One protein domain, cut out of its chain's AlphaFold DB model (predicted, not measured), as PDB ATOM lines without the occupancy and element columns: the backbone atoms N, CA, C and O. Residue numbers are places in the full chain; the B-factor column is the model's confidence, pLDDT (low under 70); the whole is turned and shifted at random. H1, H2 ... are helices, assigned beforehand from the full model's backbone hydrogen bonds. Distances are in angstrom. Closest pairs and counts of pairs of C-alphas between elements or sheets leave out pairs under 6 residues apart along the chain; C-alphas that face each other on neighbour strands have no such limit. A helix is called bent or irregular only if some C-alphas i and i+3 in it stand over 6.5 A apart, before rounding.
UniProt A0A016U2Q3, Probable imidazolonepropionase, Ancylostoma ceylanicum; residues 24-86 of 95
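This is residues 24 to 86 of the 95 residues of the protein "Probable imidazolonepropionase" of Ancylostoma ceylanicum (UniProt A0A016U2Q3). What shape does the model have? It is a flat, open loop of chain: the long helix H2 makes one side, H1 is set crosswise at the beginning of H2 to form a corner, and the long stretch of residues 53 to 81, with no named element, leads away from the end of H2 and comes back to the short helix H3, which packs on H1. Residues 74 to 79 stick out from the rest. What is it made of? The printed part has 63 residues with three named helices, in the order H1, H2, H3, and no named strand; the class is all helix, though under half of the residues, 30 of 63, are in named elements. How large is it? It is only just compact, close to loose, with a radius of gyration of the C-alphas of 12.6 A and spans of 31 by 30 by 14 A.

What touches the longest helix? H2, residues 38 to 52, touches H1, residues 24 to 34; their closest C-alphas, those of Ala 41 and Met 27, are 5.4 A apart. Their lines stand about perpendicular, but only just, at 72 degrees. Where is the last helix? H3, residues 82 to 85, touches H1, with the C-alphas of Ile 84 and His 28 closest at 5.0 A. H3 and H2 are close but not clearly touching: their closest C-alphas, those of Ile 84 and Met 38, are 7.0 A apart. What do the backbone N and O atoms show? In H1 every O i to N i+4 pair is within hydrogen-bond range, and in H2 9 of 11 are. H3 is too short for such a pair, and its O i to N i+3 pair is not within range.

Where does H2 run? It goes from C-alpha 38 at (-26.816, 8.140, 37.598) to C-alpha 52 at (-36.538, 4.278, 21.067), 19.6 A. It is irregular, but only just: C-alphas 45 and 48 are 6.6 A apart. Where are H1 and H3? H1 begins with C-alpha 24 at (-29.354, -2.389, 36.871) and is 14.6 A long. H3 ends with C-alpha 85 at (-24.021, 1.323, 42.129), 5.3 A from C-alpha 82.

How far does it reach? The two C-alphas farthest apart are those of Gly 54 and Ser 76, 35.1 A, while the first and last printed C-alphas, of Pro 24 and Arg 86, are 8.9 A apart. Which links are long? H2 to H3 is a long link of 29 residues; H1 to H2 is a tight link of 3 residues. Is the model cut or uncertain? The printed part has no cut, its mean pLDDT is 93.6, and no printed residue is under 70.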
ATOM      1  N   PRO A  24     -30.204  -3.092  35.905       92.75
ATOM      2  CA  PRO A  24     -29.354  -2.389  36.871       92.75
ATOM      3  C   PRO A  24     -27.848  -2.525  36.590       92.75
ATOM      4  O   PRO A  24     -27.104  -1.552  36.708       92.75
ATOM      5  N   MET A  25     -27.401  -3.699  36.124       92.06
ATOM      6  CA  MET A  25     -26.008  -3.923  35.717       92.06
ATOM      7  C   MET A  25     -25.637  -3.070  34.498       92.06
ATOM      8  O   MET A  25     -24.549  -2.504  34.444       92.06
ATOM      9  N   ILE A  26     -26.550  -2.932  33.536       94.94
ATOM     10  CA  ILE A  26     -26.344  -2.106  32.340       94.94
ATOM     11  C   ILE A  26     -26.239  -0.626  32.701       94.94
ATOM     12  O   ILE A  26     -25.369   0.074  32.191       94.94
ATOM     13  N   MET A  27     -27.086  -0.156  33.619       95.12
ATOM     14  CA  MET A  27     -27.011   1.211  34.138       95.12
ATOM     15  C   MET A  27     -25.669   1.462  34.834       95.12
ATOM     16  O   MET A  27     -25.046   2.494  34.590       95.12
ATOM     17  N   HIS A  28     -25.183   0.502  35.629       94.25
ATOM     18  CA  HIS A  28     -23.856   0.578  36.238       94.25
ATOM     19  C   HIS A  28     -22.747   0.692  35.187       94.25
ATOM     20  O   HIS A  28     -21.900   1.583  35.260       94.25
ATOM     21  N   LEU A  29     -22.763  -0.198  34.189       93.88
ATOM     22  CA  LEU A  29     -21.786  -0.217  33.105       93.88
ATOM     23  C   LEU A  29     -21.789   1.111  32.338       93.88
ATOM     24  O   LEU A  29     -20.728   1.643  32.023       93.88
ATOM     25  N   ALA A  30     -22.968   1.681  32.090       94.75
ATOM     26  CA  ALA A  30     -23.101   2.970  31.428       94.75
ATOM     27  C   ALA A  30     -22.485   4.113  32.253       94.75
ATOM     28  O   ALA A  30     -21.806   4.977  31.696       94.75
ATOM     29  N   CYS A  31     -22.638   4.096  33.580       94.44
ATOM     30  CA  CYS A  31     -21.958   5.059  34.444       94.44
ATOM     31  C   CYS A  31     -20.431   4.895  34.405       94.44
ATOM     32  O   CYS A  31     -19.711   5.878  34.239       94.44
ATOM     33  N   VAL A  32     -19.927   3.662  34.509       93.75
ATOM     34  CA  VAL A  32     -18.481   3.392  34.597       93.75
ATOM     35  C   VAL A  32     -17.768   3.588  33.258       93.75
ATOM     36  O   VAL A  32     -16.742   4.264  33.195       93.75
ATOM     37  N   TYR A  33     -18.304   3.021  32.179       93.94
ATOM     38  CA  TYR A  33     -17.624   2.957  30.883       93.94
ATOM     39  C   TYR A  33     -18.074   4.048  29.910       93.94
ATOM     40  O   TYR A  33     -17.276   4.497  29.090       93.94
ATOM     41  N   MET A  34     -19.327   4.509  30.004       92.06
ATOM     42  CA  MET A  34     -19.869   5.556  29.122       92.06
ATOM     43  C   MET A  34     -19.931   6.932  29.795       92.06
ATOM     44  O   MET A  34     -20.310   7.905  29.143       92.06
ATOM     45  N   ARG A  35     -19.511   7.021  31.068       92.31
ATOM     46  CA  ARG A  35     -19.435   8.249  31.878       92.31
ATOM     47  C   ARG A  35     -20.773   8.966  32.063       92.31
ATOM     48  O   ARG A  35     -20.787  10.172  32.282       92.31
ATOM     49  N   LEU A  36     -21.885   8.234  31.989       94.19
ATOM     50  CA  LEU A  36     -23.191   8.795  32.326       94.19
ATOM     51  C   LEU A  36     -23.284   9.060  33.832       94.19
ATOM     52  O   LEU A  36     -22.853   8.244  34.651       94.19
ATOM     53  N   SER A  37     -23.918  10.165  34.209       94.44
ATOM     54  CA  SER A  37     -24.422  10.343  35.570       94.44
ATOM     55  C   SER A  37     -25.501   9.299  35.888       94.44
ATOM     56  O   SER A  37     -26.096   8.687  34.998       94.44
ATOM     57  N   MET A  38     -25.775   9.083  37.175       94.88
ATOM     58  CA  MET A  38     -26.816   8.140  37.598       94.88
ATOM     59  C   MET A  38     -28.202   8.582  37.109       94.88
ATOM     60  O   MET A  38     -29.027   7.753  36.728       94.88
ATOM     61  N   GLU A  39     -28.444   9.893  37.097       95.19
ATOM     62  CA  GLU A  39     -29.656  10.543  36.604       95.19
ATOM     63  C   GLU A  39     -29.821  10.355  35.082       95.19
ATOM     64  O   GLU A  39     -30.916  10.047  34.599       95.19
ATOM     65  N   GLU A  40     -28.729  10.452  34.321       95.38
ATOM     66  CA  GLU A  40     -28.736  10.130  32.891       95.38
ATOM     67  C   GLU A  40     -28.964   8.638  32.656       95.38
ATOM     68  O   GLU A  40     -29.764   8.286  31.796       95.38
ATOM     69  N   ALA A  41     -28.326   7.758  33.428       95.94
ATOM     70  CA  ALA A  41     -28.468   6.313  33.268       95.94
ATOM     71  C   ALA A  41     -29.905   5.834  33.535       95.94
ATOM     72  O   ALA A  41     -30.435   5.036  32.759       95.94
ATOM     73  N   ILE A  42     -30.573   6.342  34.580       95.62
ATOM     74  CA  ILE A  42     -31.979   5.996  34.846       95.62
ATOM     75  C   ILE A  42     -32.916   6.554  33.776       95.62
ATOM     76  O   ILE A  42     -33.811   5.839  33.327       95.62
ATOM     77  N   THR A  43     -32.681   7.777  33.295       96.38
ATOM     78  CA  THR A  43     -33.468   8.372  32.200       96.38
ATOM     79  C   THR A  43     -33.264   7.600  30.895       96.38
ATOM     80  O   THR A  43     -34.221   7.314  30.171       96.38
ATOM     81  N   ALA A  44     -32.020   7.205  30.624       96.81
ATOM     82  CA  ALA A  44     -31.640   6.433  29.457       96.81
ATOM     83  C   ALA A  44     -32.275   5.040  29.462       96.81
ATOM     84  O   ALA A  44     -32.748   4.599  28.422       96.81
ATOM     85  N   ALA A  45     -32.339   4.377  30.620       96.56
ATOM     86  CA  ALA A  45     -32.938   3.051  30.778       96.56
ATOM     87  C   ALA A  45     -34.478   3.050  30.860       96.56
ATOM     88  O   ALA A  45     -35.086   1.984  30.780       96.56
ATOM     89  N   THR A  46     -35.120   4.213  31.022       96.88
ATOM     90  CA  THR A  46     -36.580   4.331  31.171       96.88
ATOM     91  C   THR A  46     -37.190   5.139  30.027       96.88
ATOM     92  O   THR A  46     -37.589   4.568  29.012       96.88
ATOM     93  N   LEU A  47     -37.253   6.463  30.156       97.50
ATOM     94  CA  LEU A  47     -37.929   7.350  29.215       97.50
ATOM     95  C   LEU A  47     -37.325   7.271  27.809       97.50
ATOM     96  O   LEU A  47     -38.065   7.114  26.836       97.50
ATOM     97  N   ASN A  48     -35.998   7.329  27.685       97.31
ATOM     98  CA  ASN A  48     -35.357   7.335  26.369       97.31
ATOM     99  C   ASN A  48     -35.489   5.975  25.672       97.31
ATOM    100  O   ASN A  48     -35.795   5.937  24.482       97.31
ATOM    101  N   SER A  49     -35.354   4.865  26.406       97.31
ATOM    102  CA  SER A  49     -35.632   3.526  25.868       97.31
ATOM    103  C   SER A  49     -37.106   3.329  25.506       97.31
ATOM    104  O   SER A  49     -37.423   2.694  24.505       97.31
ATOM    105  N   ALA A  50     -38.048   3.930  26.239       97.62
ATOM    106  CA  ALA A  50     -39.444   3.935  25.810       97.62
ATOM    107  C   ALA A  50     -39.619   4.706  24.489       97.62
ATOM    108  O   ALA A  50     -40.367   4.265  23.616       97.62
ATOM    109  N   HIS A  51     -38.927   5.836  24.312       97.50
ATOM    110  CA  HIS A  51     -38.924   6.584  23.053       97.50
ATOM    111  C   HIS A  51     -38.286   5.807  21.896       97.50
ATOM    112  O   HIS A  51     -38.857   5.824  20.806       97.50
ATOM    113  N   SER A  52     -37.180   5.086  22.117       97.00
ATOM    114  CA  SER A  52     -36.538   4.278  21.067       97.00
ATOM    115  C   SER A  52     -37.437   3.144  20.561       97.00
ATOM    116  O   SER A  52     -37.337   2.749  19.404       97.00
ATOM    117  N   LEU A  53     -38.377   2.684  21.393       96.25
ATOM    118  CA  LEU A  53     -39.399   1.692  21.047       96.25
ATOM    119  C   LEU A  53     -40.722   2.308  20.544       96.25
ATOM    120  O   LEU A  53     -41.725   1.605  20.445       96.25
ATOM    121  N   GLY A  54     -40.783   3.622  20.297       97.31
ATOM    122  CA  GLY A  54     -42.012   4.308  19.868       97.31
ATOM    123  C   GLY A  54     -43.098   4.423  20.953       97.31
ATOM    124  O   GLY A  54     -44.236   4.793  20.669       97.31
ATOM    125  N   ARG A  55     -42.764   4.134  22.217       97.31
ATOM    126  CA  ARG A  55     -43.684   4.095  23.372       97.31
ATOM    127  C   ARG A  55     -43.482   5.235  24.371       97.31
ATOM    128  O   ARG A  55     -44.164   5.278  25.394       97.31
ATOM    129  N   GLY A  56     -42.604   6.190  24.079       96.44
ATOM    130  CA  GLY A  56     -42.235   7.272  25.000       96.44
ATOM    131  C   GLY A  56     -43.374   8.212  25.410       96.44
ATOM    132  O   GLY A  56     -43.270   8.889  26.426       96.44
ATOM    133  N   ARG A  57     -44.498   8.226  24.675       96.00
ATOM    134  CA  ARG A  57     -45.713   8.969  25.068       96.00
ATOM    135  C   ARG A  57     -46.519   8.278  26.170       96.00
ATOM    136  O   ARG A  57     -47.282   8.945  26.857       96.00
ATOM    137  N   THR A  58     -46.379   6.963  26.316       97.19
ATOM    138  CA  THR A  58     -47.231   6.140  27.188       97.19
ATOM    139  C   THR A  58     -46.460   5.398  28.278       97.19
ATOM    140  O   THR A  58     -47.079   5.028  29.268       97.19
ATOM    141  N   HIS A  59     -45.145   5.194  28.138       97.88
ATOM    142  CA  HIS A  59     -44.307   4.403  29.057       97.88
ATOM    143  C   HIS A  59     -43.051   5.169  29.494       97.88
ATOM    144  O   HIS A  59     -42.750   6.241  28.965       97.88
ATOM    145  N   GLY A  60     -42.313   4.602  30.450       95.50
ATOM    146  CA  GLY A  60     -40.978   5.066  30.841       95.50
ATOM    147  C   GLY A  60     -40.951   6.298  31.748       95.50
ATOM    148  O   GLY A  60     -39.873   6.801  32.029       95.50
ATOM    149  N   ALA A  61     -42.106   6.788  32.209       96.69
ATOM    150  CA  ALA A  61     -42.186   7.860  33.199       96.69
ATOM    151  C   ALA A  61     -43.464   7.751  34.036       96.69
ATOM    152  O   ALA A  61     -44.509   7.338  33.531       96.69
ATOM    153  N   ILE A  62     -43.379   8.189  35.294       96.12
ATOM    154  CA  ILE A  62     -44.505   8.245  36.229       96.12
ATOM    155  C   ILE A  62     -45.162   9.621  36.085       96.12
ATOM    156  O   ILE A  62     -44.694  10.624  36.621       96.12
ATOM    157  N   THR A  63     -46.219   9.697  35.282       94.94
ATOM    158  CA  THR A  63     -46.981  10.931  35.032       94.94
ATOM    159  C   THR A  63     -48.424  10.568  34.696       94.94
ATOM    160  O   THR A  63     -48.677   9.503  34.130       94.94
ATOM    161  N   ALA A  64     -49.377  11.443  35.024       96.38
ATOM    162  CA  ALA A  64     -50.786  11.233  34.700       96.38
ATOM    163  C   ALA A  64     -50.986  10.934  33.199       96.38
ATOM    164  O   ALA A  64     -50.372  11.562  32.337       96.38
ATOM    165  N   GLY A  65     -51.834   9.948  32.894       95.00
ATOM    166  CA  GLY A  65     -52.120   9.508  31.523       95.00
ATOM    167  C   GLY A  65     -51.115   8.514  30.919       95.00
ATOM    168  O   GLY A  65     -51.371   7.995  29.834       95.00
ATOM    169  N   ARG A  66     -50.002   8.205  31.602       96.19
ATOM    170  CA  ARG A  66     -49.080   7.118  31.224       96.19
ATOM    171  C   ARG A  66     -49.452   5.803  31.913       96.19
ATOM    172  O   ARG A  66     -50.256   5.775  32.842       96.19
ATOM    173  N   LYS A  67     -48.867   4.698  31.448       96.62
ATOM    174  CA  LYS A  67     -48.972   3.398  32.119       96.62
ATOM    175  C   LYS A  67     -48.284   3.452  33.482       96.62
ATOM    176  O   LYS A  67     -47.190   3.996  33.605       96.62
ATOM    177  N   GLY A  68     -48.934   2.871  34.487       95.19
ATOM    178  CA  GLY A  68     -48.436   2.777  35.860       95.19
ATOM    179  C   GLY A  68     -47.421   1.652  36.051       95.19
ATOM    180  O   GLY A  68     -47.538   0.902  37.010       95.19
ATOM    181  N   ASP A  69     -46.460   1.520  35.138       95.75
ATOM    182  CA  ASP A  69     -45.396   0.522  35.244       95.75
ATOM    183  C   ASP A  69     -44.265   1.118  36.091       95.75
ATOM    184  O   ASP A  69     -43.545   2.017  35.645       95.75
ATOM    185  N   PHE A  70     -44.125   0.656  37.333       94.25
ATOM    186  CA  PHE A  70     -43.099   1.132  38.257       94.25
ATOM    187  C   PHE A  70     -42.568   0.002  39.137       94.25
ATOM    188  O   PHE A  70     -43.210  -1.028  39.331       94.25
ATOM    189  N   VAL A  71     -41.374   0.221  39.682       91.38
ATOM    190  CA  VAL A  71     -40.735  -0.676  40.645       91.38
ATOM    191  C   VAL A  71     -40.753   0.006  42.004       91.38
ATOM    192  O   VAL A  71     -40.325   1.153  42.129       91.38
ATOM    193  N   VAL A  72     -41.248  -0.700  43.017       91.50
ATOM    194  CA  VAL A  72     -41.167  -0.265  44.413       91.50
ATOM    195  C   VAL A  72     -39.857  -0.779  44.989       91.50
ATOM    196  O   VAL A  72     -39.547  -1.963  44.877       91.50
ATOM    197  N   LEU A  73     -39.074   0.120  45.577       88.69
ATOM    198  CA  LEU A  73     -37.842  -0.240  46.270       88.69
ATOM    199  C   LEU A  73     -38.144  -0.538  47.732       88.69
ATOM    200  O   LEU A  73     -39.050   0.055  48.317       88.69
ATOM    201  N   ASP A  74     -37.369  -1.451  48.308       87.94
ATOM    202  CA  ASP A  74     -37.485  -1.800  49.717       87.94
ATOM    203  C   ASP A  74     -37.257  -0.569  50.610       87.94
ATOM    204  O   ASP A  74     -36.393   0.263  50.330       87.94
ATOM    205  N   SER A  75     -38.004  -0.468  51.712       84.06
ATOM    206  CA  SER A  75     -37.894   0.644  52.664       84.06
ATOM    207  C   SER A  75     -36.510   0.781  53.314       84.06
ATOM    208  O   SER A  75     -36.151   1.865  53.769       84.06
ATOM    209  N   SER A  76     -35.720  -0.296  53.353       85.56
ATOM    210  CA  SER A  76     -34.332  -0.294  53.828       85.56
ATOM    211  C   SER A  76     -33.355   0.376  52.854       85.56
ATOM    212  O   SER A  76     -32.211   0.666  53.215       85.56
ATOM    213  N   VAL A  77     -33.776   0.643  51.614       83.44
ATOM    214  CA  VAL A  77     -32.971   1.350  50.620       83.44
ATOM    215  C   VAL A  77     -33.061   2.852  50.877       83.44
ATOM    216  O   VAL A  77     -34.044   3.506  50.550       83.44
ATOM    217  N   SER A  78     -31.986   3.423  51.419       86.31
ATOM    218  CA  SER A  78     -31.901   4.856  51.731       86.31
ATOM    219  C   SER A  78     -31.807   5.769  50.502       86.31
ATOM    220  O   SER A  78     -32.000   6.978  50.616       86.31
ATOM    221  N   SER A  79     -31.496   5.224  49.322       89.88
ATOM    222  CA  SER A  79     -31.417   5.987  48.076       89.88
ATOM    223  C   SER A  79     -31.669   5.116  46.850       89.88
ATOM    224  O   SER A  79     -31.065   4.055  46.698       89.88
ATOM    225  N   TRP A  80     -32.471   5.612  45.902       90.06
ATOM    226  CA  TRP A  80     -32.706   4.951  44.609       90.06
ATOM    227  C   TRP A  80     -31.409   4.675  43.834       90.06
ATOM    228  O   TRP A  80     -31.331   3.719  43.066       90.06
ATOM    229  N   LYS A  81     -30.361   5.473  44.078       91.31
ATOM    230  CA  LYS A  81     -29.037   5.326  43.457       91.31
ATOM    231  C   LYS A  81     -28.424   3.948  43.712       91.31
ATOM    232  O   LYS A  81     -27.642   3.470  42.893       91.31
ATOM    233  N   HIS A  82     -28.832   3.279  44.794       89.56
ATOM    234  CA  HIS A  82     -28.405   1.920  45.121       89.56
ATOM    235  C   HIS A  82     -28.743   0.920  44.010       89.56
ATOM    236  O   HIS A  82     -28.000  -0.039  43.846       89.56
ATOM    237  N   ILE A  83     -29.794   1.154  43.211       89.44
ATOM    238  CA  ILE A  83     -30.099   0.319  42.038       89.44
ATOM    239  C   ILE A  83     -28.898   0.279  41.083       89.44
ATOM    240  O   ILE A  83     -28.605  -0.758  40.507       89.44
ATOM    241  N   ILE A  84     -28.198   1.403  40.914       90.56
ATOM    242  CA  ILE A  84     -27.139   1.543  39.914       90.56
ATOM    243  C   ILE A  84     -25.791   1.099  40.474       90.56
ATOM    244  O   ILE A  84     -25.078   0.345  39.824       90.56
ATOM    245  N   TYR A  85     -25.392   1.564  41.659       84.12
ATOM    246  CA  TYR A  85     -24.021   1.323  42.129       84.12
ATOM    247  C   TYR A  85     -23.865   0.115  43.059       84.12
ATOM    248  O   TYR A  85     -22.737  -0.323  43.285       84.12
ATOM    249  N   ARG A  86     -24.954  -0.436  43.617       80.62
ATOM    250  CA  ARG A  86     -24.867  -1.563  44.552       80.62
ATOM    251  C   ARG A  86     -24.791  -2.878  43.778       80.62
ATOM    252  O   ARG A  86     -25.799  -3.508  43.472       80.62
TER     253      ARG A  86